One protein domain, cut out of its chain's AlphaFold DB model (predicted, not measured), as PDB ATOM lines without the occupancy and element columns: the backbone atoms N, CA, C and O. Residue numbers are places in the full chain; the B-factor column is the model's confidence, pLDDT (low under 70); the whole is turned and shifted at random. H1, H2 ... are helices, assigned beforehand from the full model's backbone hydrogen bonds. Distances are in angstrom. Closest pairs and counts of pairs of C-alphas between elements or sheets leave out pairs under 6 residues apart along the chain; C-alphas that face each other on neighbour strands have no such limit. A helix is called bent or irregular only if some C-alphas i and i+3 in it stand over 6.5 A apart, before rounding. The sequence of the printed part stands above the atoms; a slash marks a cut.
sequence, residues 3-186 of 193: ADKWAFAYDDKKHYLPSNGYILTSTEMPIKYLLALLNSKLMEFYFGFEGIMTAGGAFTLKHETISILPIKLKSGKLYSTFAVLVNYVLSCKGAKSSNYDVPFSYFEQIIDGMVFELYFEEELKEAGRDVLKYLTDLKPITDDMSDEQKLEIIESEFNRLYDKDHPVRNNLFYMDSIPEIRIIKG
ATOM      1  N   ALA A   3     126.849 145.271 115.311       90.31
ATOM      2  CA  ALA A   3     126.124 144.118 115.836       90.31
ATOM      3  C   ALA A   3     126.285 144.053 117.359       90.31
ATOM      4  O   ALA A   3     127.388 144.201 117.877       90.31
ATOM      5  N   ASP A   4     125.182 143.867 118.077       91.31
ATOM      6  CA  ASP A   4     125.166 143.674 119.532       91.31
ATOM      7  C   ASP A   4     125.695 142.294 119.941       91.31
ATOM      8  O   ASP A   4     126.159 142.110 121.064       91.31
ATOM      9  N   LYS A   5     125.647 141.331 119.017       92.38
ATOM     10  CA  LYS A   5     126.165 139.974 119.182       92.38
ATOM     11  C   LYS A   5     127.112 139.621 118.049       92.38
ATOM     12  O   LYS A   5     126.911 140.041 116.909       92.38
ATOM     13  N   TRP A   6     128.111 138.806 118.361       94.50
ATOM     14  CA  TRP A   6     128.952 138.187 117.352       94.50
ATOM     15  C   TRP A   6     128.141 137.114 116.621       94.50
ATOM     16  O   TRP A   6     127.859 136.051 117.166       94.50
ATOM     17  N   ALA A   7     127.670 137.435 115.418       92.75
ATOM     18  CA  ALA A   7     126.873 136.516 114.623       92.75
ATOM     19  C   ALA A   7     126.981 136.844 113.133       92.75
ATOM     20  O   ALA A   7     126.770 137.980 112.708       92.75
ATOM     21  N   PHE A   8     127.225 135.811 112.335       95.12
ATOM     22  CA  PHE A   8     127.160 135.848 110.881       95.12
ATOM     23  C   PHE A   8     126.080 134.880 110.414       95.12
ATOM     24  O   PHE A   8     125.958 133.767 110.928       95.12
ATOM     25  N   ALA A   9     125.292 135.300 109.429       94.19
ATOM     26  CA  ALA A   9     124.206 134.507 108.875       94.19
ATOM     27  C   ALA A   9     124.531 134.058 107.449       94.19
ATOM     28  O   ALA A   9     125.172 134.775 106.682       94.19
ATOM     29  N   TYR A  10     124.047 132.871 107.102       95.69
ATOM     30  CA  TYR A  10     124.018 132.392 105.730       95.69
ATOM     31  C   TYR A  10     122.688 132.774 105.086       95.69
ATOM     32  O   TYR A  10     121.637 132.590 105.700       95.69
ATOM     33  N   ASP A  11     122.742 133.298 103.863       94.12
ATOM     34  CA  ASP A  11     121.558 133.630 103.078       94.12
ATOM     35  C   ASP A  11     121.563 132.878 101.745       94.12
ATOM     36  O   ASP A  11     122.382 133.135 100.862       94.12
ATOM     37  N   ASP A  12     120.614 131.960 101.604       91.19
ATOM     38  CA  ASP A  12     120.296 131.229 100.380       91.19
ATOM     39  C   ASP A  12     118.958 131.663  99.755       91.19
ATOM     40  O   ASP A  12     118.598 131.199  98.671       91.19
ATOM     41  N   LYS A  13     118.237 132.603 100.383       91.56
ATOM     42  CA  LYS A  13     116.917 133.086  99.934       91.56
ATOM     43  C   LYS A  13     116.961 134.466  99.281       91.56
ATOM     44  O   LYS A  13     115.909 134.988  98.915       91.56
ATOM     45  N   LYS A  14     118.159 135.021  99.069       90.94
ATOM     46  CA  LYS A  14     118.393 136.296  98.365       90.94
ATOM     47  C   LYS A  14     117.676 137.467  99.047       90.94
ATOM     48  O   LYS A  14     116.987 138.252  98.393       90.94
ATOM     49  N   HIS A  15     117.814 137.565 100.364       92.25
ATOM     50  CA  HIS A  15     117.269 138.679 101.124       92.25
ATOM     51  C   HIS A  15     117.984 139.986 100.756       92.25
ATOM     52  O   HIS A  15     119.196 140.029 100.540       92.25
ATOM     53  N   TYR A  16     117.230 141.084 100.720       91.25
ATOM     54  CA  TYR A  16     117.802 142.419 100.571       91.25
ATOM     55  C   TYR A  16     118.255 142.951 101.923       91.25
ATOM     56  O   TYR A  16     117.551 142.811 102.924       91.25
ATOM     57  N   LEU A  17     119.411 143.611 101.938       88.69
ATOM     58  CA  LEU A  17     119.912 144.298 103.118       88.69
ATOM     59  C   LEU A  17     119.684 145.813 103.010       88.69
ATOM     60  O   LEU A  17     119.740 146.370 101.911       88.69
ATOM     61  N   PRO A  18     119.464 146.503 104.143       88.31
ATOM     62  CA  PRO A  18     119.555 147.958 104.197       88.31
ATOM     63  C   PRO A  18     120.975 148.438 103.852       88.31
ATOM     64  O   PRO A  18     121.931 147.665 103.861       88.31
ATOM     65  N   SER A  19     121.137 149.738 103.596       85.75
ATOM     66  CA  SER A  19     122.405 150.336 103.137       85.75
ATOM     67  C   SER A  19     123.597 150.159 104.088       85.75
ATOM     68  O   SER A  19     124.741 150.292 103.665       85.75
ATOM     69  N   ASN A  20     123.352 149.868 105.366       83.31
ATOM     70  CA  ASN A  20     124.384 149.599 106.369       83.31
ATOM     71  C   ASN A  20     124.744 148.104 106.493       83.31
ATOM     72  O   ASN A  20     125.573 147.751 107.344       83.31
ATOM     73  N   GLY A  21     124.113 147.252 105.678       85.88
ATOM     74  CA  GLY A  21     124.341 145.820 105.600       85.88
ATOM     75  C   GLY A  21     125.461 145.428 104.644       85.88
ATOM     76  O   GLY A  21     125.704 146.099 103.647       85.88
ATOM     77  N   TYR A  22     126.142 144.327 104.955       89.12
ATOM     78  CA  TYR A  22     127.222 143.783 104.135       89.12
ATOM     79  C   TYR A  22     126.892 142.339 103.768       89.12
ATOM     80  O   TYR A  22     126.458 141.569 104.623       89.12
ATOM     81  N   ILE A  23     127.119 141.981 102.506       91.38
ATOM     82  CA  ILE A  23     127.068 140.599 102.027       91.38
ATOM     83  C   ILE A  23     128.500 140.177 101.736       91.38
ATOM     84  O   ILE A  23     129.198 140.829 100.958       91.38
ATOM     85  N   LEU A  24     128.925 139.080 102.354       91.94
ATOM     86  CA  LEU A  24     130.200 138.451 102.053       91.94
ATOM     87  C   LEU A  24     129.969 137.348 101.020       91.94
ATOM     88  O   LEU A  24     129.094 136.501 101.188       91.94
ATOM     89  N   THR A  25     130.746 137.372  99.944       92.44
ATOM     90  CA  THR A  25     130.736 136.337  98.903       92.44
ATOM     91  C   THR A  25     132.152 135.814  98.721       92.44
ATOM     92  O   THR A  25     133.113 136.481  99.103       92.44
ATOM     93  N   SER A  26     132.302 134.609  98.177       91.00
ATOM     94  CA  SER A  26     133.623 134.044  97.921       91.00
ATOM     95  C   SER A  26     133.612 133.179  96.669       91.00
ATOM     96  O   SER A  26     132.695 132.385  96.462       91.00
ATOM     97  N   THR A  27     134.653 133.336  95.856       90.31
ATOM     98  CA  THR A  27     135.004 132.443  94.742       90.31
ATOM     99  C   THR A  27     136.201 131.547  95.076       90.31
ATOM    100  O   THR A  27     136.518 130.651  94.303       90.31
ATOM    101  N   GLU A  28     136.870 131.786  96.208       89.25
ATOM    102  CA  GLU A  28     138.101 131.091  96.613       89.25
ATOM    103  C   GLU A  28     137.836 129.929  97.573       89.25
ATOM    104  O   GLU A  28     138.533 128.914  97.535       89.25
ATOM    105  N   MET A  29     136.823 130.055  98.434       91.62
ATOM    106  CA  MET A  29     136.448 129.025  99.399       91.62
ATOM    107  C   MET A  29     134.927 128.915  99.537       91.62
ATOM    108  O   MET A  29     134.209 129.887  99.285       91.62
ATOM    109  N   PRO A  30     134.396 127.760  99.971       94.06
ATOM    110  CA  PRO A  30     132.963 127.623 100.187       94.06
ATOM    111  C   PRO A  30     132.456 128.589 101.257       94.06
ATOM    112  O   PRO A  30     133.005 128.669 102.354       94.06
ATOM    113  N   ILE A  31     131.343 129.268 100.980       95.31
ATOM    114  CA  ILE A  31     130.779 130.260 101.906       95.31
ATOM    115  C   ILE A  31     130.407 129.663 103.272       95.31
ATOM    116  O   ILE A  31     130.528 130.331 104.292       95.31
ATOM    117  N   LYS A  32     130.027 128.379 103.316       96.12
ATOM    118  CA  LYS A  32     129.740 127.656 104.565       96.12
ATOM    119  C   LYS A  32     131.004 127.394 105.394       96.12
ATOM    120  O   LYS A  32     130.933 127.438 106.611       96.12
ATOM    121  N   TYR A  33     132.164 127.205 104.763       96.81
ATOM    122  CA  TYR A  33     133.437 127.147 105.493       96.81
ATOM    123  C   TYR A  33     133.748 128.496 106.149       96.81
ATOM    124  O   TYR A  33     134.067 128.552 107.333       96.81
ATOM    125  N   LEU A  34     133.568 129.591 105.408       96.19
ATOM    126  CA  LEU A  34     133.754 130.935 105.946       96.19
ATOM    127  C   LEU A  34     132.771 131.235 107.087       96.19
ATOM    128  O   LEU A  34     133.176 131.772 108.111       96.19
ATOM    129  N   LEU A  35     131.507 130.821 106.952       97.56
ATOM    130  CA  LEU A  35     130.503 130.938 108.010       97.56
ATOM    131  C   LEU A  35     130.921 130.213 109.297       97.56
ATOM    132  O   LEU A  35     130.723 130.760 110.381       97.56
ATOM    133  N   ALA A  36     131.491 129.007 109.177       98.00
ATOM    134  CA  ALA A  36     131.990 128.233 110.313       98.00
ATOM    135  C   ALA A  36     133.137 128.953 111.030       98.00
ATOM    136  O   ALA A  36     133.114 129.081 112.249       98.00
ATOM    137  N   LEU A  37     134.118 129.461 110.273       97.69
ATOM    138  CA  LEU A  37     135.227 130.215 110.853       97.69
ATOM    139  C   LEU A  37     134.726 131.483 111.541       97.69
ATOM    140  O   LEU A  37     135.032 131.702 112.708       97.69
ATOM    141  N   LEU A  38     133.939 132.300 110.839       97.12
ATOM    142  CA  LEU A  38     133.500 133.601 111.340       97.12
ATOM    143  C   LEU A  38     132.638 133.490 112.597       97.12
ATOM    144  O   LEU A  38     132.770 134.343 113.458       97.12
ATOM    145  N   ASN A  39     131.809 132.454 112.744       97.69
ATOM    146  CA  ASN A  39     131.020 132.241 113.965       97.69
ATOM    147  C   ASN A  39     131.771 131.485 115.078       97.69
ATOM    148  O   ASN A  39     131.178 131.217 116.116       97.69
ATOM    149  N   SER A  40     133.044 131.130 114.889       98.12
ATOM    150  CA  SER A  40     133.812 130.424 115.921       98.12
ATOM    151  C   SER A  40     134.241 131.340 117.067       98.12
ATOM    152  O   SER A  40     134.523 132.528 116.868       98.12
ATOM    153  N   LYS A  41     134.424 130.747 118.251       97.75
ATOM    154  CA  LYS A  41     134.973 131.440 119.430       97.75
ATOM    155  C   LYS A  41     136.354 132.032 119.187       97.75
ATOM    156  O   LYS A  41     136.682 133.071 119.751       97.75
ATOM    157  N   LEU A  42     137.170 131.392 118.345       97.69
ATOM    158  CA  LEU A  42     138.489 131.915 117.997       97.69
ATOM    159  C   LEU A  42     138.388 133.250 117.251       97.69
ATOM    160  O   LEU A  42     139.130 134.174 117.572       97.69
ATOM    161  N   MET A  43     137.487 133.360 116.271       97.38
ATOM    162  CA  MET A  43     137.343 134.603 115.504       97.38
ATOM    163  C   MET A  43     136.734 135.720 116.347       97.38
ATOM    164  O   MET A  43     137.191 136.857 116.247       97.38
ATOM    165  N   GLU A  44     135.773 135.398 117.217       96.38
ATOM    166  CA  GLU A  44     135.244 136.357 118.192       96.38
ATOM    167  C   GLU A  44     136.351 136.867 119.128       96.38
ATOM    168  O   GLU A  44     136.533 138.076 119.285       96.38
ATOM    169  N   PHE A  45     137.138 135.953 119.701       96.06
ATOM    170  CA  PHE A  45     138.258 136.289 120.577       96.06
ATOM    171  C   PHE A  45     139.303 137.152 119.863       96.06
ATOM    172  O   PHE A  45     139.718 138.177 120.399       96.06
ATOM    173  N   TYR A  46     139.689 136.782 118.637       96.12
ATOM    174  CA  TYR A  46     140.655 137.536 117.838       96.12
ATOM    175  C   TYR A  46     140.162 138.954 117.521       96.12
ATOM    176  O   TYR A  46     140.930 139.916 117.586       96.12
ATOM    177  N   PHE A  47     138.865 139.116 117.235       95.12
ATOM    178  CA  PHE A  47     138.276 140.435 117.001       95.12
ATOM    179  C   PHE A  47     138.424 141.363 118.217       95.12
ATOM    180  O   PHE A  47     138.482 142.577 118.048       95.12
ATOM    181  N   GLY A  48     138.549 140.823 119.432       92.12
ATOM    182  CA  GLY A  48     138.820 141.611 120.636       92.12
ATOM    183  C   GLY A  48     140.172 142.344 120.643       92.12
ATOM    184  O   GLY A  48     140.319 143.298 121.403       92.12
ATOM    185  N   PHE A  49     141.137 141.934 119.812       90.25
ATOM    186  CA  PHE A  49     142.462 142.566 119.723       90.25
ATOM    187  C   PHE A  49     142.529 143.622 118.622       90.25
ATOM    188  O   PHE A  49     143.004 144.730 118.851       90.25
ATOM    189  N   GLU A  50     142.045 143.270 117.432       88.25
ATOM    190  CA  GLU A  50     142.241 144.066 116.213       88.25
ATOM    191  C   GLU A  50     140.949 144.749 115.729       88.25
ATOM    192  O   GLU A  50     140.961 145.644 114.880       88.25
ATOM    193  N   GLY A  51     139.802 144.310 116.243       89.69
ATOM    194  CA  GLY A  51     138.494 144.812 115.858       89.69
ATOM    195  C   GLY A  51     138.161 146.167 116.476       89.69
ATOM    196  O   GLY A  51     138.821 146.684 117.373       89.69
ATOM    197  N   ILE A  52     137.069 146.754 115.987       92.75
ATOM    198  CA  ILE A  52     136.549 148.027 116.493       92.75
ATOM    199  C   ILE A  52     135.209 147.770 117.171       92.75
ATOM    200  O   ILE A  52     134.278 147.255 116.545       92.75
ATOM    201  N   MET A  53     135.083 148.186 118.429       91.94
ATOM    202  CA  MET A  53     133.819 148.183 119.165       91.94
ATOM    203  C   MET A  53     133.287 149.610 119.309       91.94
ATOM    204  O   MET A  53     134.051 150.572 119.395       91.94
ATOM    205  N   THR A  54     131.966 149.772 119.315       91.50
ATOM    206  CA  THR A  54     131.346 151.055 119.664       91.50
ATOM    207  C   THR A  54     131.485 151.323 121.163       91.50
ATOM    208  O   THR A  54     131.725 150.405 121.947       91.50
ATOM    209  N   ALA A  55     131.243 152.564 121.598       89.81
ATOM    210  CA  ALA A  55     131.219 152.906 123.025       89.81
ATOM    211  C   ALA A  55     130.199 152.078 123.837       89.81
ATOM    212  O   ALA A  55     130.365 151.913 125.040       89.81
ATOM    213  N   GLY A  56     129.156 151.547 123.185       89.12
ATOM    214  CA  GLY A  56     128.161 150.661 123.797       89.12
ATOM    215  C   GLY A  56     128.528 149.173 123.766       89.12
ATOM    216  O   GLY A  56     127.674 148.352 124.075       89.12
ATOM    217  N   GLY A  57     129.746 148.813 123.349       89.94
ATOM    218  CA  GLY A  57     130.201 147.423 123.280       89.94
ATOM    219  C   GLY A  57     129.670 146.632 122.080       89.94
ATOM    220  O   GLY A  57     129.772 145.412 122.074       89.94
ATOM    221  N   ALA A  58     129.115 147.290 121.057       93.00
ATOM    222  CA  ALA A  58     128.687 146.607 119.833       93.00
ATOM    223  C   ALA A  58     129.866 146.427 118.862       93.00
ATOM    224  O   ALA A  58     130.662 147.349 118.671       93.00
ATOM    225  N   PHE A  59     129.944 145.283 118.190       94.00
ATOM    226  CA  PHE A  59     130.959 144.994 117.179       94.00
ATOM    227  C   PHE A  59     130.744 145.850 115.934       94.00
ATOM    228  O   PHE A  59     129.655 145.857 115.364       94.00
ATOM    229  N   THR A  60     131.777 146.539 115.456       93.75
ATOM    230  CA  THR A  60     131.733 147.237 114.165       93.75
ATOM    231  C   THR A  60     132.169 146.276 113.067       93.75
ATOM    232  O   THR A  60     133.355 146.156 112.777       93.75
ATOM    233  N   LEU A  61     131.208 145.594 112.445       92.19
ATOM    234  CA  LEU A  61     131.431 144.634 111.362       92.19
ATOM    235  C   LEU A  61     131.341 145.364 110.013       92.19
ATOM    236  O   LEU A  61     130.254 145.656 109.502       92.19
ATOM    237  N   LYS A  62     132.494 145.747 109.470       89.50
ATOM    238  CA  LYS A  62     132.648 146.430 108.177       89.50
ATOM    239  C   LYS A  62     133.846 145.843 107.439       89.50
ATOM    240  O   LYS A  62     134.630 145.110 108.033       89.50
ATOM    241  N   HIS A  63     133.998 146.170 106.159       88.94
ATOM    242  CA  HIS A  63     135.063 145.605 105.330       88.94
ATOM    243  C   HIS A  63     136.444 145.680 106.002       88.94
ATOM    244  O   HIS A  63     137.135 144.668 106.070       88.94
ATOM    245  N   GLU A  64     136.824 146.832 106.563       90.06
ATOM    246  CA  GLU A  64     138.154 147.003 107.159       90.06
ATOM    247  C   GLU A  64     138.368 146.111 108.383       90.06
ATOM    248  O   GLU A  64     139.462 145.600 108.556       90.06
ATOM    249  N   THR A  65     137.342 145.892 109.210       92.19
ATOM    250  CA  THR A  65     137.469 145.093 110.440       92.19
ATOM    251  C   THR A  65     137.314 143.597 110.202       92.19
ATOM    252  O   THR A  65     137.826 142.803 110.976       92.19
ATOM    253  N   ILE A  66     136.619 143.192 109.138       92.44
ATOM    254  CA  ILE A  66     136.506 141.777 108.757       92.44
ATOM    255  C   ILE A  66     137.743 141.316 107.982       92.44
ATOM    256  O   ILE A  66     138.174 140.179 108.147       92.44
ATOM    257  N   SER A  67     138.352 142.193 107.179       91.19
ATOM    258  CA  SER A  67     139.507 141.839 106.338       91.19
ATOM    259  C   SER A  67     140.787 141.532 107.125       91.19
ATOM    260  O   SER A  67     141.710 140.955 106.561       91.19
ATOM    261  N   ILE A  68     140.858 141.904 108.408       91.75
ATOM    262  CA  ILE A  68     141.998 141.589 109.289       91.75
ATOM    263  C   ILE A  68     141.901 140.196 109.918       91.75
ATOM    264  O   ILE A  68     142.872 139.737 110.519       91.75
ATOM    265  N   LEU A  69     140.732 139.546 109.848       94.75
ATOM    266  CA  LEU A  69     140.545 138.238 110.462       94.75
ATOM    267  C   LEU A  69     141.458 137.217 109.770       94.75
ATOM    268  O   LEU A  69     141.500 137.167 108.536       94.75
ATOM    269  N   PRO A  70     142.182 136.380 110.531       94.56
ATOM    270  CA  PRO A  70     143.192 135.496 109.974       94.56
ATOM    271  C   PRO A  70     142.532 134.271 109.338       94.56
ATOM    272  O   PRO A  70     142.541 133.196 109.917       94.56
ATOM    273  N   ILE A  71     141.942 134.396 108.148       94.62
ATOM    274  CA  ILE A  71     141.254 133.283 107.480       94.62
ATOM    275  C   ILE A  71     142.270 132.311 106.859       94.62
ATOM    276  O   ILE A  71     142.871 132.586 105.820       94.62
ATOM    277  N   LYS A  72     142.440 131.128 107.463       92.81
ATOM    278  CA  LYS A  72     143.267 130.048 106.898       92.81
ATOM    279  C   LYS A  72     142.605 129.422 105.664       92.81
ATOM    280  O   LYS A  72     141.576 128.748 105.767       92.81
ATOM    281  N   LEU A  73     143.250 129.577 104.508       87.38
ATOM    282  CA  LEU A  73     142.922 128.845 103.285       87.38
ATOM    283  C   LEU A  73     143.369 127.386 103.400       87.38
ATOM    284  O   LEU A  73     144.493 127.086 103.811       87.38
ATOM    285  N   LYS A  74     142.487 126.466 103.017       84.31
ATOM    286  CA  LYS A  74     142.764 125.027 102.958       84.31
ATOM    287  C   LYS A  74     142.298 124.474 101.613       84.31
ATOM    288  O   LYS A  74     141.951 125.213 100.695       84.31
ATOM    289  N   SER A  75     142.352 123.163 101.443       74.38
ATOM    290  CA  SER A  75     141.838 122.517 100.241       74.38
ATOM    291  C   SER A  75     141.309 121.126 100.562       74.38
ATOM    292  O   SER A  75     141.565 120.557 101.627       74.38
ATOM    293  N   GLY A  76     140.534 120.584  99.627       81.00
ATOM    294  CA  GLY A  76     140.079 119.204  99.672       81.00
ATOM    295  C   GLY A  76     138.999 118.939 100.719       81.00
ATOM    296  O   GLY A  76     138.063 119.719 100.897       81.00
ATOM    297  N   LYS A  77     139.122 117.789 101.389       86.19
ATOM    298  CA  LYS A  77     138.063 117.179 102.207       86.19
ATOM    299  C   LYS A  77     137.668 118.007 103.440       86.19
ATOM    300  O   LYS A  77     136.538 117.896 103.912       86.19
ATOM    301  N   LEU A  78     138.549 118.877 103.933       92.00
ATOM    302  CA  LEU A  78     138.261 119.698 105.110       92.00
ATOM    303  C   LEU A  78     137.100 120.673 104.865       92.00
ATOM    304  O   LEU A  78     136.224 120.816 105.716       92.00
ATOM    305  N   TYR A  79     137.039 121.279 103.674       93.94
ATOM    306  CA  TYR A  79     135.931 122.158 103.304       93.94
ATOM    307  C   TYR A  79     134.584 121.438 103.326       93.94
ATOM    308  O   TYR A  79     133.608 121.994 103.829       93.94
ATOM    309  N   SER A  80     134.530 120.194 102.836       93.38
ATOM    310  CA  SER A  80     133.301 119.401 102.897       93.38
ATOM    311  C   SER A  80     132.895 119.074 104.333       93.38
ATOM    312  O   SER A  80     131.719 119.201 104.650       93.38
ATOM    313  N   THR A  81     133.836 118.730 105.218       96.38
ATOM    314  CA  THR A  81     133.520 118.419 106.624       96.38
ATOM    315  C   THR A  81     132.904 119.621 107.343       96.38
ATOM    316  O   THR A  81     131.849 119.483 107.961       96.38
ATOM    317  N   PHE A  82     133.493 120.815 107.201       97.38
ATOM    318  CA  PHE A  82     132.902 122.043 107.750       97.38
ATOM    319  C   PHE A  82     131.520 122.327 107.155       97.38
ATOM    320  O   PHE A  82     130.590 122.655 107.887       97.38
ATOM    321  N   ALA A  83     131.360 122.178 105.837       96.19
ATOM    322  CA  ALA A  83     130.085 122.434 105.178       96.19
ATOM    323  C   ALA A  83     128.968 121.490 105.658       96.19
ATOM    324  O   ALA A  83     127.839 121.947 105.831       96.19
ATOM    325  N   VAL A  84     129.269 120.208 105.907       97.94
ATOM    326  CA  VAL A  84     128.291 119.252 106.450       97.94
ATOM    327  C   VAL A  84     127.830 119.671 107.847       97.94
ATOM    328  O   VAL A  84     126.627 119.760 108.076       97.94
ATOM    329  N   LEU A  85     128.751 120.002 108.755       98.44
ATOM    330  CA  LEU A  85     128.379 120.434 110.109       98.44
ATOM    331  C   LEU A  85     127.616 121.757 110.115       98.44
ATOM    332  O   LEU A  85     126.649 121.901 110.855       98.44
ATOM    333  N   VAL A  86     127.989 122.703 109.250       98.25
ATOM    334  CA  VAL A  86     127.221 123.942 109.082       98.25
ATOM    335  C   VAL A  86     125.802 123.652 108.606       98.25
ATOM    336  O   VAL A  86     124.864 124.260 109.113       98.25
ATOM    337  N   ASN A  87     125.614 122.707 107.682       97.94
ATOM    338  CA  ASN A  87     124.271 122.298 107.279       97.94
ATOM    339  C   ASN A  87     123.483 121.724 108.462       97.94
ATOM    340  O   ASN A  87     122.320 122.084 108.620       97.94
ATOM    341  N   TYR A  88     124.103 120.901 109.314       98.44
ATOM    342  CA  TYR A  88     123.439 120.393 110.518       98.44
ATOM    343  C   TYR A  88     123.017 121.530 111.450       98.44
ATOM    344  O   TYR A  88     121.854 121.588 111.833       98.44
ATOM    345  N   VAL A  89     123.914 122.478 111.748       97.94
ATOM    346  CA  VAL A  89     123.616 123.650 112.592       97.94
ATOM    347  C   VAL A  89     122.451 124.465 112.021       97.94
ATOM    348  O   VAL A  89     121.523 124.819 112.749       97.94
ATOM    349  N   LEU A  90     122.459 124.734 110.710       96.50
ATOM    350  CA  LEU A  90     121.387 125.474 110.038       96.50
ATOM    351  C   LEU A  90     120.050 124.717 110.085       96.50
ATOM    352  O   LEU A  90     119.019 125.333 110.355       96.50
ATOM    353  N   SER A  91     120.059 123.397 109.879       96.62
ATOM    354  CA  SER A  91     118.866 122.549 109.979       96.62
ATOM    355  C   SER A  91     118.325 122.468 111.407       96.62
ATOM    356  O   SER A  91     117.122 122.621 111.594       96.62
ATOM    357  N   CYS A  92     119.186 122.317 112.420       96.25
ATOM    358  CA  CYS A  92     118.774 122.351 113.825       96.25
ATOM    359  C   CYS A  92     118.136 123.698 114.188       96.25
ATOM    360  O   CYS A  92     117.076 123.725 114.801       96.25
ATOM    361  N   LYS A  93     118.727 124.818 113.749       92.00
ATOM    362  CA  LYS A  93     118.179 126.165 113.984       92.00
ATOM    363  C   LYS A  93     116.856 126.413 113.251       92.00
ATOM    364  O   LYS A  93     116.027 127.194 113.715       92.00
ATOM    365  N   GLY A  94     116.671 125.789 112.088       90.62
ATOM    366  CA  GLY A  94     115.425 125.837 111.321       90.62
ATOM    367  C   GLY A  94     114.313 124.956 111.899       90.62
ATOM    368  O   GLY A  94     113.135 125.221 111.644       90.62
ATOM    369  N   ALA A  95     114.665 123.939 112.690       90.44
ATOM    370  CA  ALA A  95     113.705 123.062 113.336       90.44
ATOM    371  C   ALA A  95     112.899 123.845 114.380       90.44
ATOM    372  O   ALA A  95     113.433 124.438 115.313       90.44
ATOM    373  N   LYS A  96     111.570 123.828 114.258       84.38
ATOM    374  CA  LYS A  96     110.659 124.483 115.213       84.38
ATOM    375  C   LYS A  96     110.430 123.613 116.458       84.38
ATOM    376  O   LYS A  96     109.289 123.397 116.856       84.38
ATOM    377  N   SER A  97     111.499 123.053 117.026       88.12
ATOM    378  CA  SER A  97     111.449 122.141 118.172       88.12
ATOM    379  C   SER A  97     112.695 122.282 119.040       88.12
ATOM    380  O   SER A  97     113.811 122.188 118.536       88.12
ATOM    381  N   SER A  98     112.493 122.407 120.354       88.25
ATOM    382  CA  SER A  98     113.569 122.467 121.355       88.25
ATOM    383  C   SER A  98     114.391 121.178 121.450       88.25
ATOM    384  O   SER A  98     115.472 121.169 122.030       88.25
ATOM    385  N   ASN A  99     113.918 120.071 120.863       91.31
ATOM    386  CA  ASN A  99     114.674 118.812 120.820       91.31
ATOM    387  C   ASN A  99     116.021 118.962 120.094       91.31
ATOM    388  O   ASN A  99     116.925 118.158 120.315       91.31
ATOM    389  N   TYR A 100     116.164 119.991 119.254       94.88
ATOM    390  CA  TYR A 100     117.383 120.256 118.499       94.88
ATOM    391  C   TYR A 100     118.289 121.310 119.137       94.88
ATOM    392  O   TYR A 100     119.350 121.569 118.578       94.88
ATOM    393  N   ASP A 101     117.953 121.846 120.316       95.75
ATOM    394  CA  ASP A 101     118.793 122.828 121.017       95.75
ATOM    395  C   ASP A 101     120.138 122.211 121.444       95.75
ATOM    396  O   ASP A 101     121.199 122.801 121.240       95.75
ATOM    397  N   VAL A 102     120.118 120.984 121.981       97.31
ATOM    398  CA  VAL A 102     121.344 120.274 122.393       97.31
ATOM    399  C   VAL A 102     122.184 119.837 121.183       97.31
ATOM    400  O   VAL A 102     123.381 120.139 121.179       97.31
ATOM    401  N   PRO A 103     121.616 119.192 120.139       98.12
ATOM    402  CA  PRO A 103     122.335 118.951 118.891       98.12
ATOM    403  C   PRO A 103     122.934 120.220 118.285       98.12
ATOM    404  O   PRO A 103     124.112 120.221 117.944       98.12
ATOM    405  N   PHE A 104     122.163 121.311 118.214       97.75
ATOM    406  CA  PHE A 104     122.625 122.609 117.725       97.75
ATOM    407  C   PHE A 104     123.890 123.066 118.461       97.75
ATOM    408  O   PHE A 104     124.933 123.242 117.831       97.75
ATOM    409  N   SER A 105     123.832 123.171 119.794       97.50
ATOM    410  CA  SER A 105     124.979 123.610 120.597       97.50
ATOM    411  C   SER A 105     126.168 122.656 120.502       97.50
ATOM    412  O   SER A 105     127.317 123.095 120.530       97.50
ATOM    413  N   TYR A 106     125.923 121.349 120.380       98.62
ATOM    414  CA  TYR A 106     127.004 120.377 120.250       98.62
ATOM    415  C   TYR A 106     127.698 120.456 118.886       98.62
ATOM    416  O   TYR A 106     128.923 120.412 118.829       98.62
ATOM    417  N   PHE A 107     126.960 120.631 117.787       98.75
ATOM    418  CA  PHE A 107     127.578 120.823 116.474       98.75
ATOM    419  C   PHE A 107     128.346 122.146 116.383       98.75
ATOM    420  O   PHE A 107     129.423 122.161 115.790       98.75
ATOM    421  N   GLU A 108     127.869 123.222 117.022       98.38
ATOM    422  CA  GLU A 108     128.663 124.452 117.177       98.38
ATOM    423  C   GLU A 108     129.959 124.187 117.958       98.38
ATOM    424  O   GLU A 108     131.031 124.609 117.531       98.38
ATOM    425  N   GLN A 109     129.899 123.404 119.041       98.56
ATOM    426  CA  GLN A 109     131.092 123.011 119.798       98.56
ATOM    427  C   GLN A 109     132.071 122.165 118.965       98.56
ATOM    428  O   GLN A 109     133.284 122.344 119.086       98.56
ATOM    429  N   ILE A 110     131.576 121.256 118.116       98.81
ATOM    430  CA  ILE A 110     132.423 120.503 117.183       98.81
ATOM    431  C   ILE A 110     133.097 121.464 116.201       98.81
ATOM    432  O   ILE A 110     134.306 121.355 116.000       98.81
ATOM    433  N   ILE A 111     132.353 122.411 115.618       98.75
ATOM    434  CA  ILE A 111     132.914 123.415 114.703       98.75
ATOM    435  C   ILE A 111     134.002 124.229 115.409       98.75
ATOM    436  O   ILE A 111     135.092 124.352 114.856       98.75
ATOM    437  N   ASP A 112     133.764 124.708 116.633       98.69
ATOM    438  CA  ASP A 112     134.783 125.387 117.443       98.69
ATOM    439  C   ASP A 112     136.035 124.518 117.617       98.69
ATOM    440  O   ASP A 112     137.146 124.994 117.395       98.69
ATOM    441  N   GLY A 113     135.878 123.235 117.955       98.56
ATOM    442  CA  GLY A 113     136.998 122.302 118.090       98.56
ATOM    443  C   GLY A 113     137.778 122.096 116.791       98.56
ATOM    444  O   GLY A 113     139.005 122.077 116.806       98.56
ATOM    445  N   MET A 114     137.084 122.011 115.654       98.38
ATOM    446  CA  MET A 114     137.724 121.948 114.337       98.38
ATOM    447  C   MET A 114     138.475 123.234 114.001       98.38
ATOM    448  O   MET A 114     139.528 123.183 113.365       98.38
ATOM    449  N   VAL A 115     137.939 124.392 114.400       98.38
ATOM    450  CA  VAL A 115     138.641 125.665 114.255       98.38
ATOM    451  C   VAL A 115     139.860 125.691 115.169       98.38
ATOM    452  O   VAL A 115     140.939 126.008 114.691       98.38
ATOM    453  N   PHE A 116     139.773 125.285 116.433       98.50
ATOM    454  CA  PHE A 116     140.963 125.211 117.281       98.50
ATOM    455  C   PHE A 116     142.033 124.291 116.689       98.50
ATOM    456  O   PHE A 116     143.172 124.724 116.564       98.50
ATOM    457  N   GLU A 117     141.675 123.100 116.203       97.88
ATOM    458  CA  GLU A 117     142.627 122.206 115.526       97.88
ATOM    459  C   GLU A 117     143.261 122.831 114.279       97.88
ATOM    460  O   GLU A 117     144.437 122.627 113.997       97.88
ATOM    461  N   LEU A 118     142.498 123.625 113.528       97.00
ATOM    462  CA  LEU A 118     142.993 124.312 112.340       97.00
ATOM    463  C   LEU A 118     144.048 125.384 112.672       97.00
ATOM    464  O   LEU A 118     144.935 125.659 111.847       97.00
ATOM    465  N   TYR A 119     143.945 126.029 113.838       97.56
ATOM    466  CA  TYR A 119     144.836 127.122 114.236       97.56
ATOM    467  C   TYR A 119     145.973 126.690 115.166       97.56
ATOM    468  O   TYR A 119     147.062 127.229 114.989       97.56
ATOM    469  N   PHE A 120     145.746 125.682 116.011       97.44
ATOM    470  CA  PHE A 120     146.645 125.150 117.044       97.44
ATOM    471  C   PHE A 120     146.913 123.649 116.821       97.44
ATOM    472  O   PHE A 120     146.702 122.797 117.685       97.44
ATOM    473  N   GLU A 121     147.264 123.295 115.582       96.44
ATOM    474  CA  GLU A 121     147.371 121.898 115.140       96.44
ATOM    475  C   GLU A 121     148.405 121.103 115.952       96.44
ATOM    476  O   GLU A 121     148.194 119.919 116.221       96.44
ATOM    477  N   GLU A 122     149.518 121.734 116.328       97.62
ATOM    478  CA  GLU A 122     150.594 121.100 117.093       97.62
ATOM    479  C   GLU A 122     150.131 120.826 118.527       97.62
ATOM    480  O   GLU A 122     150.165 119.681 118.978       97.62
ATOM    481  N   GLU A 123     149.565 121.832 119.189       98.12
ATOM    482  CA  GLU A 123     149.092 121.776 120.569       98.12
ATOM    483  C   GLU A 123     147.977 120.733 120.743       98.12
ATOM    484  O   GLU A 123     147.995 119.935 121.687       98.12
ATOM    485  N   LEU A 124     147.018 120.672 119.807       97.81
ATOM    486  CA  LEU A 124     145.959 119.660 119.854       97.81
ATOM    487  C   LEU A 124     146.492 118.246 119.621       97.81
ATOM    488  O   LEU A 124     146.007 117.308 120.259       97.81
ATOM    489  N   LYS A 125     147.469 118.061 118.728       96.75
ATOM    490  CA  LYS A 125     148.066 116.739 118.487       96.75
ATOM    491  C   LYS A 125     148.886 116.267 119.679       96.75
ATOM    492  O   LYS A 125     148.739 115.115 120.080       96.75
ATOM    493  N   GLU A 126     149.706 117.140 120.257       97.25
ATOM    494  CA  GLU A 126     150.522 116.832 121.435       97.25
ATOM    495  C   GLU A 126     149.658 116.469 122.647       97.25
ATOM    496  O   GLU A 126     149.942 115.494 123.346       97.25
ATOM    497  N   ALA A 127     148.545 117.178 122.849       97.44
ATOM    498  CA  ALA A 127     147.586 116.877 123.909       97.44
ATOM    499  C   ALA A 127     146.672 115.668 123.604       97.44
ATOM    500  O   ALA A 127     145.874 115.266 124.458       97.44
ATOM    501  N   GLY A 128     146.738 115.096 122.395       97.44
ATOM    502  CA  GLY A 128     145.851 114.016 121.947       97.44
ATOM    503  C   GLY A 128     144.376 114.432 121.860       97.44
ATOM    504  O   GLY A 128     143.488 113.617 122.116       97.44
ATOM    505  N   ARG A 129     144.110 115.708 121.550       97.88
ATOM    506  CA  ARG A 129     142.774 116.331 121.497       97.88
ATOM    507  C   ARG A 129     142.282 116.644 120.090       97.88
ATOM    508  O   ARG A 129     141.270 117.319 119.942       97.88
ATOM    509  N   ASP A 130     142.942 116.121 119.069       96.44
ATOM    510  CA  ASP A 130     142.499 116.257 117.686       96.44
ATOM    511  C   ASP A 130     141.111 115.611 117.454       96.44
ATOM    512  O   ASP A 130     140.787 114.551 117.998       96.44
ATOM    513  N   VAL A 131     140.259 116.272 116.675       97.75
ATOM    514  CA  VAL A 131     138.878 115.870 116.362       97.75
ATOM    515  C   VAL A 131     138.679 115.590 114.872       97.75
ATOM    516  O   VAL A 131     137.872 114.726 114.525       97.75
ATOM    517  N   LEU A 132     139.424 116.254 113.980       96.62
ATOM    518  CA  LEU A 132     139.197 116.206 112.530       96.62
ATOM    519  C   LEU A 132     139.303 114.794 111.956       96.62
ATOM    520  O   LEU A 132     138.506 114.425 111.088       96.62
ATOM    521  N   LYS A 133     140.238 113.973 112.451       95.94
ATOM    522  CA  LYS A 133     140.413 112.594 111.960       95.94
ATOM    523  C   LYS A 133     139.179 111.713 112.194       95.94
ATOM    524  O   LYS A 133     138.948 110.782 111.424       95.94
ATOM    525  N   TYR A 134     138.360 112.040 113.194       97.38
ATOM    526  CA  TYR A 134     137.139 111.312 113.550       97.38
ATOM    527  C   TYR A 134     135.873 111.848 112.861       97.38
ATOM    528  O   TYR A 134     134.799 111.295 113.057       97.38
ATOM    529  N   LEU A 135     135.984 112.914 112.061       97.19
ATOM    530  CA  LEU A 135     134.863 113.575 111.375       97.19
ATOM    531  C   LEU A 135     134.898 113.345 109.855       97.19
ATOM    532  O   LEU A 135     134.289 114.073 109.069       97.19
ATOM    533  N   THR A 136     135.663 112.353 109.406       92.06
ATOM    534  CA  THR A 136     135.883 112.103 107.976       92.06
ATOM    535  C   THR A 136     134.753 111.315 107.307       92.06
ATOM    536  O   THR A 136     134.764 111.194 106.077       92.06
ATOM    537  N   ASP A 137     133.804 110.807 108.093       94.69
ATOM    538  CA  ASP A 137     132.710 109.911 107.705       94.69
ATOM    539  C   ASP A 137     131.308 110.510 107.926       94.69
ATOM    540  O   ASP A 137     130.315 109.790 107.828       94.69
ATOM    541  N   LEU A 138     131.215 111.818 108.202       97.12
ATOM    542  CA  LEU A 138     129.937 112.511 108.380       97.12
ATOM    543  C   LEU A 138     129.026 112.332 107.159       97.12
ATOM    544  O   LEU A 138     129.449 112.516 106.014       97.12
ATOM    545  N   LYS A 139     127.749 112.035 107.414       97.81
ATOM    546  CA  LYS A 139     126.741 111.827 106.369       97.81
ATOM    547  C   LYS A 139     126.183 113.165 105.875       97.81
ATOM    548  O   LYS A 139     125.443 113.816 106.609       97.81
ATOM    549  N   PRO A 140     126.489 113.618 104.651       97.44
ATOM    550  CA  PRO A 140     125.979 114.899 104.182       97.44
ATOM    551  C   PRO A 140     124.448 114.886 104.099       97.44
ATOM    552  O   PRO A 140     123.849 113.884 103.716       97.44
ATOM    553  N   ILE A 141     123.840 116.031 104.406       97.56
ATOM    554  CA  ILE A 141     122.454 116.331 104.041       97.56
ATOM    555  C   ILE A 141     122.428 117.247 102.820       97.56
ATOM    556  O   ILE A 141     123.330 118.074 102.637       97.56
ATOM    557  N   THR A 142     121.398 117.102 101.997       93.75
ATOM    558  CA  THR A 142     121.263 117.789 100.709       93.75
ATOM    559  C   THR A 142     119.876 118.407 100.562       93.75
ATOM    560  O   THR A 142     118.947 118.068 101.293       93.75
ATOM    561  N   ASP A 143     119.727 119.353  99.637       88.81
ATOM    562  CA  ASP A 143     118.484 120.120  99.490       88.81
ATOM    563  C   ASP A 143     117.321 119.305  98.901       88.81
ATOM    564  O   ASP A 143     116.172 119.706  99.054       88.81
ATOM    565  N   ASP A 144     117.597 118.153  98.283       94.12
ATOM    566  CA  ASP A 144     116.598 117.201  97.778       94.12
ATOM    567  C   ASP A 144     115.953 116.330  98.871       94.12
ATOM    568  O   ASP A 144     114.922 115.707  98.620       94.12
ATOM    569  N   MET A 145     116.517 116.307 100.081       96.69
ATOM    570  CA  MET A 145     115.941 115.606 101.232       96.69
ATOM    571  C   MET A 145     114.826 116.431 101.889       96.69
ATOM    572  O   MET A 145     114.945 117.657 102.013       96.69
ATOM    573  N   SER A 146     113.780 115.761 102.385       96.50
ATOM    574  CA  SER A 146     112.772 116.398 103.243       96.50
ATOM    575  C   SER A 146     113.380 116.837 104.578       96.50
ATOM    576  O   SER A 146     114.431 116.337 104.992       96.50
ATOM    577  N   ASP A 147     112.719 117.762 105.275       94.19
ATOM    578  CA  ASP A 147     113.182 118.212 106.591       94.19
ATOM    579  C   ASP A 147     113.267 117.035 107.576       94.19
ATOM    580  O   ASP A 147     114.239 116.923 108.314       94.19
ATOM    581  N   GLU A 148     112.324 116.094 107.524       94.31
ATOM    582  CA  GLU A 148     112.330 114.881 108.349       94.31
ATOM    583  C   GLU A 148     113.551 114.002 108.056       94.31
ATOM    584  O   GLU A 148     114.259 113.615 108.982       94.31
ATOM    585  N   GLN A 149     113.867 113.755 106.780       97.50
ATOM    586  CA  GLN A 149     115.036 112.957 106.389       97.50
ATOM    587  C   GLN A 149     116.352 113.602 106.842       97.50
ATOM    588  O   GLN A 149     117.266 112.917 107.305       97.50
ATOM    589  N   LYS A 150     116.456 114.934 106.731       97.75
ATOM    590  CA  LYS A 150     117.622 115.682 107.220       97.75
ATOM    591  C   LYS A 150     117.771 115.517 108.728       97.75
ATOM    592  O   LYS A 150     118.872 115.251 109.205       97.75
ATOM    593  N   LEU A 151     116.672 115.663 109.463       96.50
ATOM    594  CA  LEU A 151     116.666 115.568 110.917       96.50
ATOM    595  C   LEU A 151     116.966 114.145 111.416       96.50
ATOM    596  O   LEU A 151     117.711 114.013 112.380       96.50
ATOM    597  N   GLU A 152     116.505 113.097 110.728       97.19
ATOM    598  CA  GLU A 152     116.870 111.703 111.036       97.19
ATOM    599  C   GLU A 152     118.382 111.455 110.901       97.19
ATOM    600  O   GLU A 152     119.003 110.820 111.759       97.19
ATOM    601  N   ILE A 153     119.007 111.986 109.841       98.38
ATOM    602  CA  ILE A 153     120.463 111.900 109.659       98.38
ATOM    603  C   ILE A 153     121.180 112.659 110.778       98.38
ATOM    604  O   ILE A 153     122.117 112.129 111.377       98.38
ATOM    605  N   ILE A 154     120.727 113.877 111.080       98.25
ATOM    606  CA  ILE A 154     121.292 114.719 112.139       98.25
ATOM    607  C   ILE A 154     121.195 114.031 113.502       98.25
ATOM    608  O   ILE A 154     122.173 114.027 114.243       98.25
ATOM    609  N   GLU A 155     120.056 113.426 113.832       97.94
ATOM    610  CA  GLU A 155     119.857 112.707 115.091       97.94
ATOM    611  C   GLU A 155     120.770 111.478 115.179       97.94
ATOM    612  O   GLU A 155     121.410 111.245 116.207       97.94
ATOM    613  N   SER A 156     120.904 110.719 114.087       98.31
ATOM    614  CA  SER A 156     121.827 109.582 114.019       98.31
ATOM    615  C   SER A 156     123.282 110.007 114.240       98.31
ATOM    616  O   SER A 156     123.993 109.365 115.017       98.31
ATOM    617  N   GLU A 157     123.729 111.079 113.584       98.56
ATOM    618  CA  GLU A 157     125.097 111.586 113.722       98.56
ATOM    619  C   GLU A 157     125.332 112.230 115.090       98.56
ATOM    620  O   GLU A 157     126.383 112.011 115.690       98.56
ATOM    621  N   PHE A 158     124.347 112.950 115.633       98.56
ATOM    622  CA  PHE A 158     124.399 113.478 116.992       98.56
ATOM    623  C   PHE A 158     124.578 112.345 118.003       98.56
ATOM    624  O   PHE A 158     125.536 112.372 118.766       98.56
ATOM    625  N   ASN A 159     123.727 111.317 117.971       98.12
ATOM    626  CA  ASN A 159     123.808 110.196 118.910       98.12
ATOM    627  C   ASN A 159     125.153 109.460 118.823       98.12
ATOM    628  O   ASN A 159     125.715 109.084 119.849       98.12
ATOM    629  N   ARG A 160     125.704 109.300 117.612       98.31
ATOM    630  CA  ARG A 160     127.030 108.703 117.399       98.31
ATOM    631  C   ARG A 160     128.150 109.559 117.991       98.31
ATOM    632  O   ARG A 160     128.983 109.054 118.737       98.31
ATOM    633  N   LEU A 161     128.191 110.844 117.639       98.50
ATOM    634  CA  LEU A 161     129.284 111.750 118.005       98.50
ATOM    635  C   LEU A 161     129.204 112.214 119.457       98.50
ATOM    636  O   LEU A 161     130.229 112.585 120.029       98.50
ATOM    637  N   TYR A 162     128.000 112.240 120.028       98.06
ATOM    638  CA  TYR A 162     127.724 112.591 121.415       98.06
ATOM    639  C   TYR A 162     127.785 111.371 122.338       98.06
ATOM    640  O   TYR A 162     127.549 111.515 123.533       98.06
ATOM    641  N   ASP A 163     128.121 110.173 121.858       98.00
ATOM    642  CA  ASP A 163     128.371 109.049 122.758       98.00
ATOM    643  C   ASP A 163     129.553 109.368 123.697       98.00
ATOM    644  O   ASP A 163     130.539 109.993 123.302       98.00
ATOM    645  N   LYS A 164     129.437 108.993 124.977       95.62
ATOM    646  CA  LYS A 164     130.440 109.303 126.015       95.62
ATOM    647  C   LYS A 164     131.814 108.692 125.719       95.62
ATOM    648  O   LYS A 164     132.823 109.241 126.144       95.62
ATOM    649  N   ASP A 165     131.850 107.583 124.991       96.31
ATOM    650  CA  ASP A 165     133.069 106.870 124.640       96.31
ATOM    651  C   ASP A 165     133.578 107.327 123.258       96.31
ATOM    652  O   ASP A 165     134.690 106.980 122.853       96.31
ATOM    653  N   HIS A 166     132.820 108.178 122.547       98.25
ATOM    654  CA  HIS A 166     133.234 108.719 121.259       98.25
ATOM    655  C   HIS A 166     134.446 109.660 121.412       98.25
ATOM    656  O   HIS A 166     134.403 110.604 122.212       98.25
ATOM    657  N   PRO A 167     135.521 109.483 120.616       98.19
ATOM    658  CA  PRO A 167     136.723 110.309 120.719       98.19
ATOM    659  C   PRO A 167     136.464 111.811 120.560       98.19
ATOM    660  O   PRO A 167     137.044 112.598 121.297       98.19
ATOM    661  N   VAL A 168     135.557 112.215 119.661       98.44
ATOM    662  CA  VAL A 168     135.190 113.637 119.476       98.44
ATOM    663  C   VAL A 168     134.634 114.241 120.767       98.44
ATOM    664  O   VAL A 168     135.115 115.290 121.187       98.44
ATOM    665  N   ARG A 169     133.680 113.574 121.435       98.19
ATOM    666  CA  ARG A 169     133.089 114.081 122.680       98.19
ATOM    667  C   ARG A 169     134.142 114.226 123.769       98.19
ATOM    668  O   ARG A 169     134.223 115.270 124.412       98.19
ATOM    669  N   ASN A 170     134.963 113.193 123.943       98.00
ATOM    670  CA  ASN A 170     136.039 113.197 124.927       98.00
ATOM    671  C   ASN A 170     137.059 114.304 124.646       98.00
ATOM    672  O   ASN A 170     137.415 115.067 125.544       98.00
ATOM    673  N   ASN A 171     137.491 114.442 123.397       98.38
ATOM    674  CA  ASN A 171     138.497 115.425 123.022       98.38
ATOM    675  C   ASN A 171     137.984 116.856 123.153       98.38
ATOM    676  O   ASN A 171     138.718 117.687 123.676       98.38
ATOM    677  N   LEU A 172     136.726 117.130 122.792       98.06
ATOM    678  CA  LEU A 172     136.092 118.432 123.020       98.06
ATOM    679  C   LEU A 172     135.944 118.761 124.505       98.06
ATOM    680  O   LEU A 172     136.207 119.895 124.907       98.06
ATOM    681  N   PHE A 173     135.543 117.783 125.321       96.88
ATOM    682  CA  PHE A 173     135.371 117.967 126.762       96.88
ATOM    683  C   PHE A 173     136.693 118.323 127.453       96.88
ATOM    684  O   PHE A 173     136.737 119.232 128.276       96.88
ATOM    685  N   TYR A 174     137.785 117.650 127.084       96.81
ATOM    686  CA  TYR A 174     139.115 117.895 127.648       96.81
ATOM    687  C   TYR A 174     139.950 118.905 126.854       96.81
ATOM    688  O   TYR A 174     141.132 119.085 127.150       96.81
ATOM    689  N   MET A 175     139.369 119.580 125.863       96.12
ATOM    690  CA  MET A 175     140.082 120.557 125.038       96.12
ATOM    691  C   MET A 175     140.569 121.758 125.867       96.12
ATOM    692  O   MET A 175     141.599 122.348 125.565       96.12
ATOM    693  N   ASP A 176     139.902 122.026 126.991       94.94
ATOM    694  CA  ASP A 176     140.251 123.078 127.961       94.94
ATOM    695  C   ASP A 176     141.432 122.699 128.868       94.94
ATOM    696  O   ASP A 176     141.708 123.374 129.859       94.94
ATOM    697  N   SER A 177     142.129 121.605 128.554       95.75
ATOM    698  CA  SER A 177     143.461 121.316 129.093       95.75
ATOM    699  C   SER A 177     144.579 122.031 128.326       95.75
ATOM    700  O   SER A 177     145.687 122.127 128.844       95.75
ATOM    701  N   ILE A 178     144.291 122.554 127.128       97.69
ATOM    702  CA  ILE A 178     145.252 123.273 126.286       97.69
ATOM    703  C   ILE A 178     145.221 124.767 126.662       97.69
ATOM    704  O   ILE A 178     144.146 125.374 126.567       97.69
ATOM    705  N   PRO A 179     146.347 125.374 127.092       97.31
ATOM    706  CA  PRO A 179     146.384 126.753 127.589       97.31
ATOM    707  C   PRO A 179     145.780 127.787 126.630       97.31
ATOM    708  O   PRO A 179     144.951 128.600 127.034       97.31
ATOM    709  N   GLU A 180     146.116 127.719 125.346       97.19
ATOM    710  CA  GLU A 180     145.648 128.644 124.311       97.19
ATOM    711  C   GLU A 180     144.115 128.639 124.227       97.19
ATOM    712  O   GLU A 180     143.469 129.687 124.157       97.19
ATOM    713  N   ILE A 181     143.510 127.452 124.309       97.69
ATOM    714  CA  ILE A 181     142.060 127.268 124.206       97.69
ATOM    715  C   ILE A 181     141.357 127.761 125.471       97.69
ATOM    716  O   ILE A 181     140.292 128.381 125.377       97.69
ATOM    717  N   ARG A 182     141.955 127.550 126.651       97.31
ATOM    718  CA  ARG A 182     141.446 128.099 127.918       97.31
ATOM    719  C   ARG A 182     141.381 129.619 127.889       97.31
ATOM    720  O   ARG A 182     140.356 130.186 128.272       97.31
ATOM    721  N   ILE A 183     142.438 130.259 127.387       96.88
ATOM    722  CA  ILE A 183     142.514 131.714 127.228       96.88
ATOM    723  C   ILE A 183     141.399 132.199 126.297       96.88
ATOM    724  O   ILE A 183     140.649 133.105 126.668       96.88
ATOM    725  N   ILE A 184     141.243 131.566 125.128       96.94
ATOM    726  CA  ILE A 184     140.210 131.928 124.146       96.94
ATOM    727  C   ILE A 184     138.803 131.795 124.738       96.94
ATOM    728  O   ILE A 184     137.961 132.672 124.554       96.94
ATOM    729  N   LYS A 185     138.548 130.726 125.498       95.75
ATOM    730  CA  LYS A 185     137.266 130.503 126.184       95.75
ATOM    731  C   LYS A 185     137.077 131.363 127.437       95.75
ATOM    732  O   LYS A 185     136.008 131.311 128.038       95.75
ATOM    733  N   GLY A 186     138.080 132.147 127.831       94.44
ATOM    734  CA  GLY A 186     138.026 133.022 129.000       94.44
ATOM    735  C   GLY A 186     138.083 132.294 130.344       94.44
ATOM    736  O   GLY A 186     137.724 132.894 131.351       94.44
TER     737      GLY A 186
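Overview. This is residues 3 to 186 of the 193 residues of the protein "Site-specific DNA-methyltransferase (adenine-specific)" of Clostridiaceae bacterium (UniProt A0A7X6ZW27). A helical hairpin, H4 and H5, makes the core, with H7 and H8 packed on one side of it and H1 and H2 on the other. Beyond H1 and H2 lies a loop-rich end made of residues 3 to 30, residues 51 to 62 and the short H3, from which residues 12 to 19 stick out. The printed part has 184 residues with nine named helices, H1 to H9 in order, and no named strand; its class is all helix. The whole is compact, with a radius of gyration of the C-alphas of 16.8 A and spans of 45 by 42 by 33 A.

Along the chain. Residues 3 to 30 hold no named element. H1 is residues 31 to 38, with C-alpha 31 at (130.779, 130.260, 101.906), and H2 is residues 41 to 50, 14.9 A long. H3 is residues 63 to 66. H4, residues 77 to 94, is 25.9 A long. H5, residues 98 to 119, is 32.4 A from C-alpha 98 at (113.569, 122.467, 121.355) to C-alpha 119; it is irregular, with C-alphas 99 and 102 7.0 A apart. H6 is residues 121 to 126, H7 residues 147 to 161, 20.8 A long, and H8 residues 167 to 173. H9, residues 179 to 184, ends with C-alpha 184 at (140.210, 131.928, 124.146).

Arrangement. H4 and H5 are the hub, touching three helices each. They form a helical hairpin, opposite ways at a shallow tilt of 25 degrees; their closest C-alphas, Cys 92 and Tyr 100, are 5.3 A apart. The other touching pairs are crossed. H1 touches residues 79 to 86 of H4, about perpendicular at 82 degrees, with the C-alphas of Lys 32 and Ala 83 closest at 5.3 A. H7 touches residues 88 to 92 of H4 at a steep tilt of 62 degrees, closest at Tyr 88 and Ile 154, C-alphas 6.3 A apart. H2 touches residues 112 to 116 of H5, closest at the C-alphas of Lys 41 and Asp 112, 6.4 A. H8 touches residues 109 to 113 of H5, about perpendicular at 88 degrees, closest at the C-alphas of Gly 113 and Leu 172, 6.3 A. H9 and H2 only just touch, with 3 pairs of C-alphas within 8 A, closest at Phe 45 and Ile 184, 6.0 A. H6 is close to but not clearly touching H5, with the C-alphas of Glu 117 and Leu 124 closest at 6.0 A, and H3 likewise to H2, with those of Glu 50 and Thr 65 closest at 7.6 A. Every O i to N i+4 pair is within hydrogen-bond range in H1, H4, H6, H7, H8 and H9, against 4 of 6 in H2 and 16 of 18 in H5; H3 is too short for such a pair.

Size, cuts and confidence. The two C-alphas farthest apart, of Ser 19 and Asp 165, are 49.7 A apart. The printed part has no cut. The links H2 to H3 and H6 to H7 are long. The mean pLDDT of the printed part is 94.7, and no printed residue is under 70.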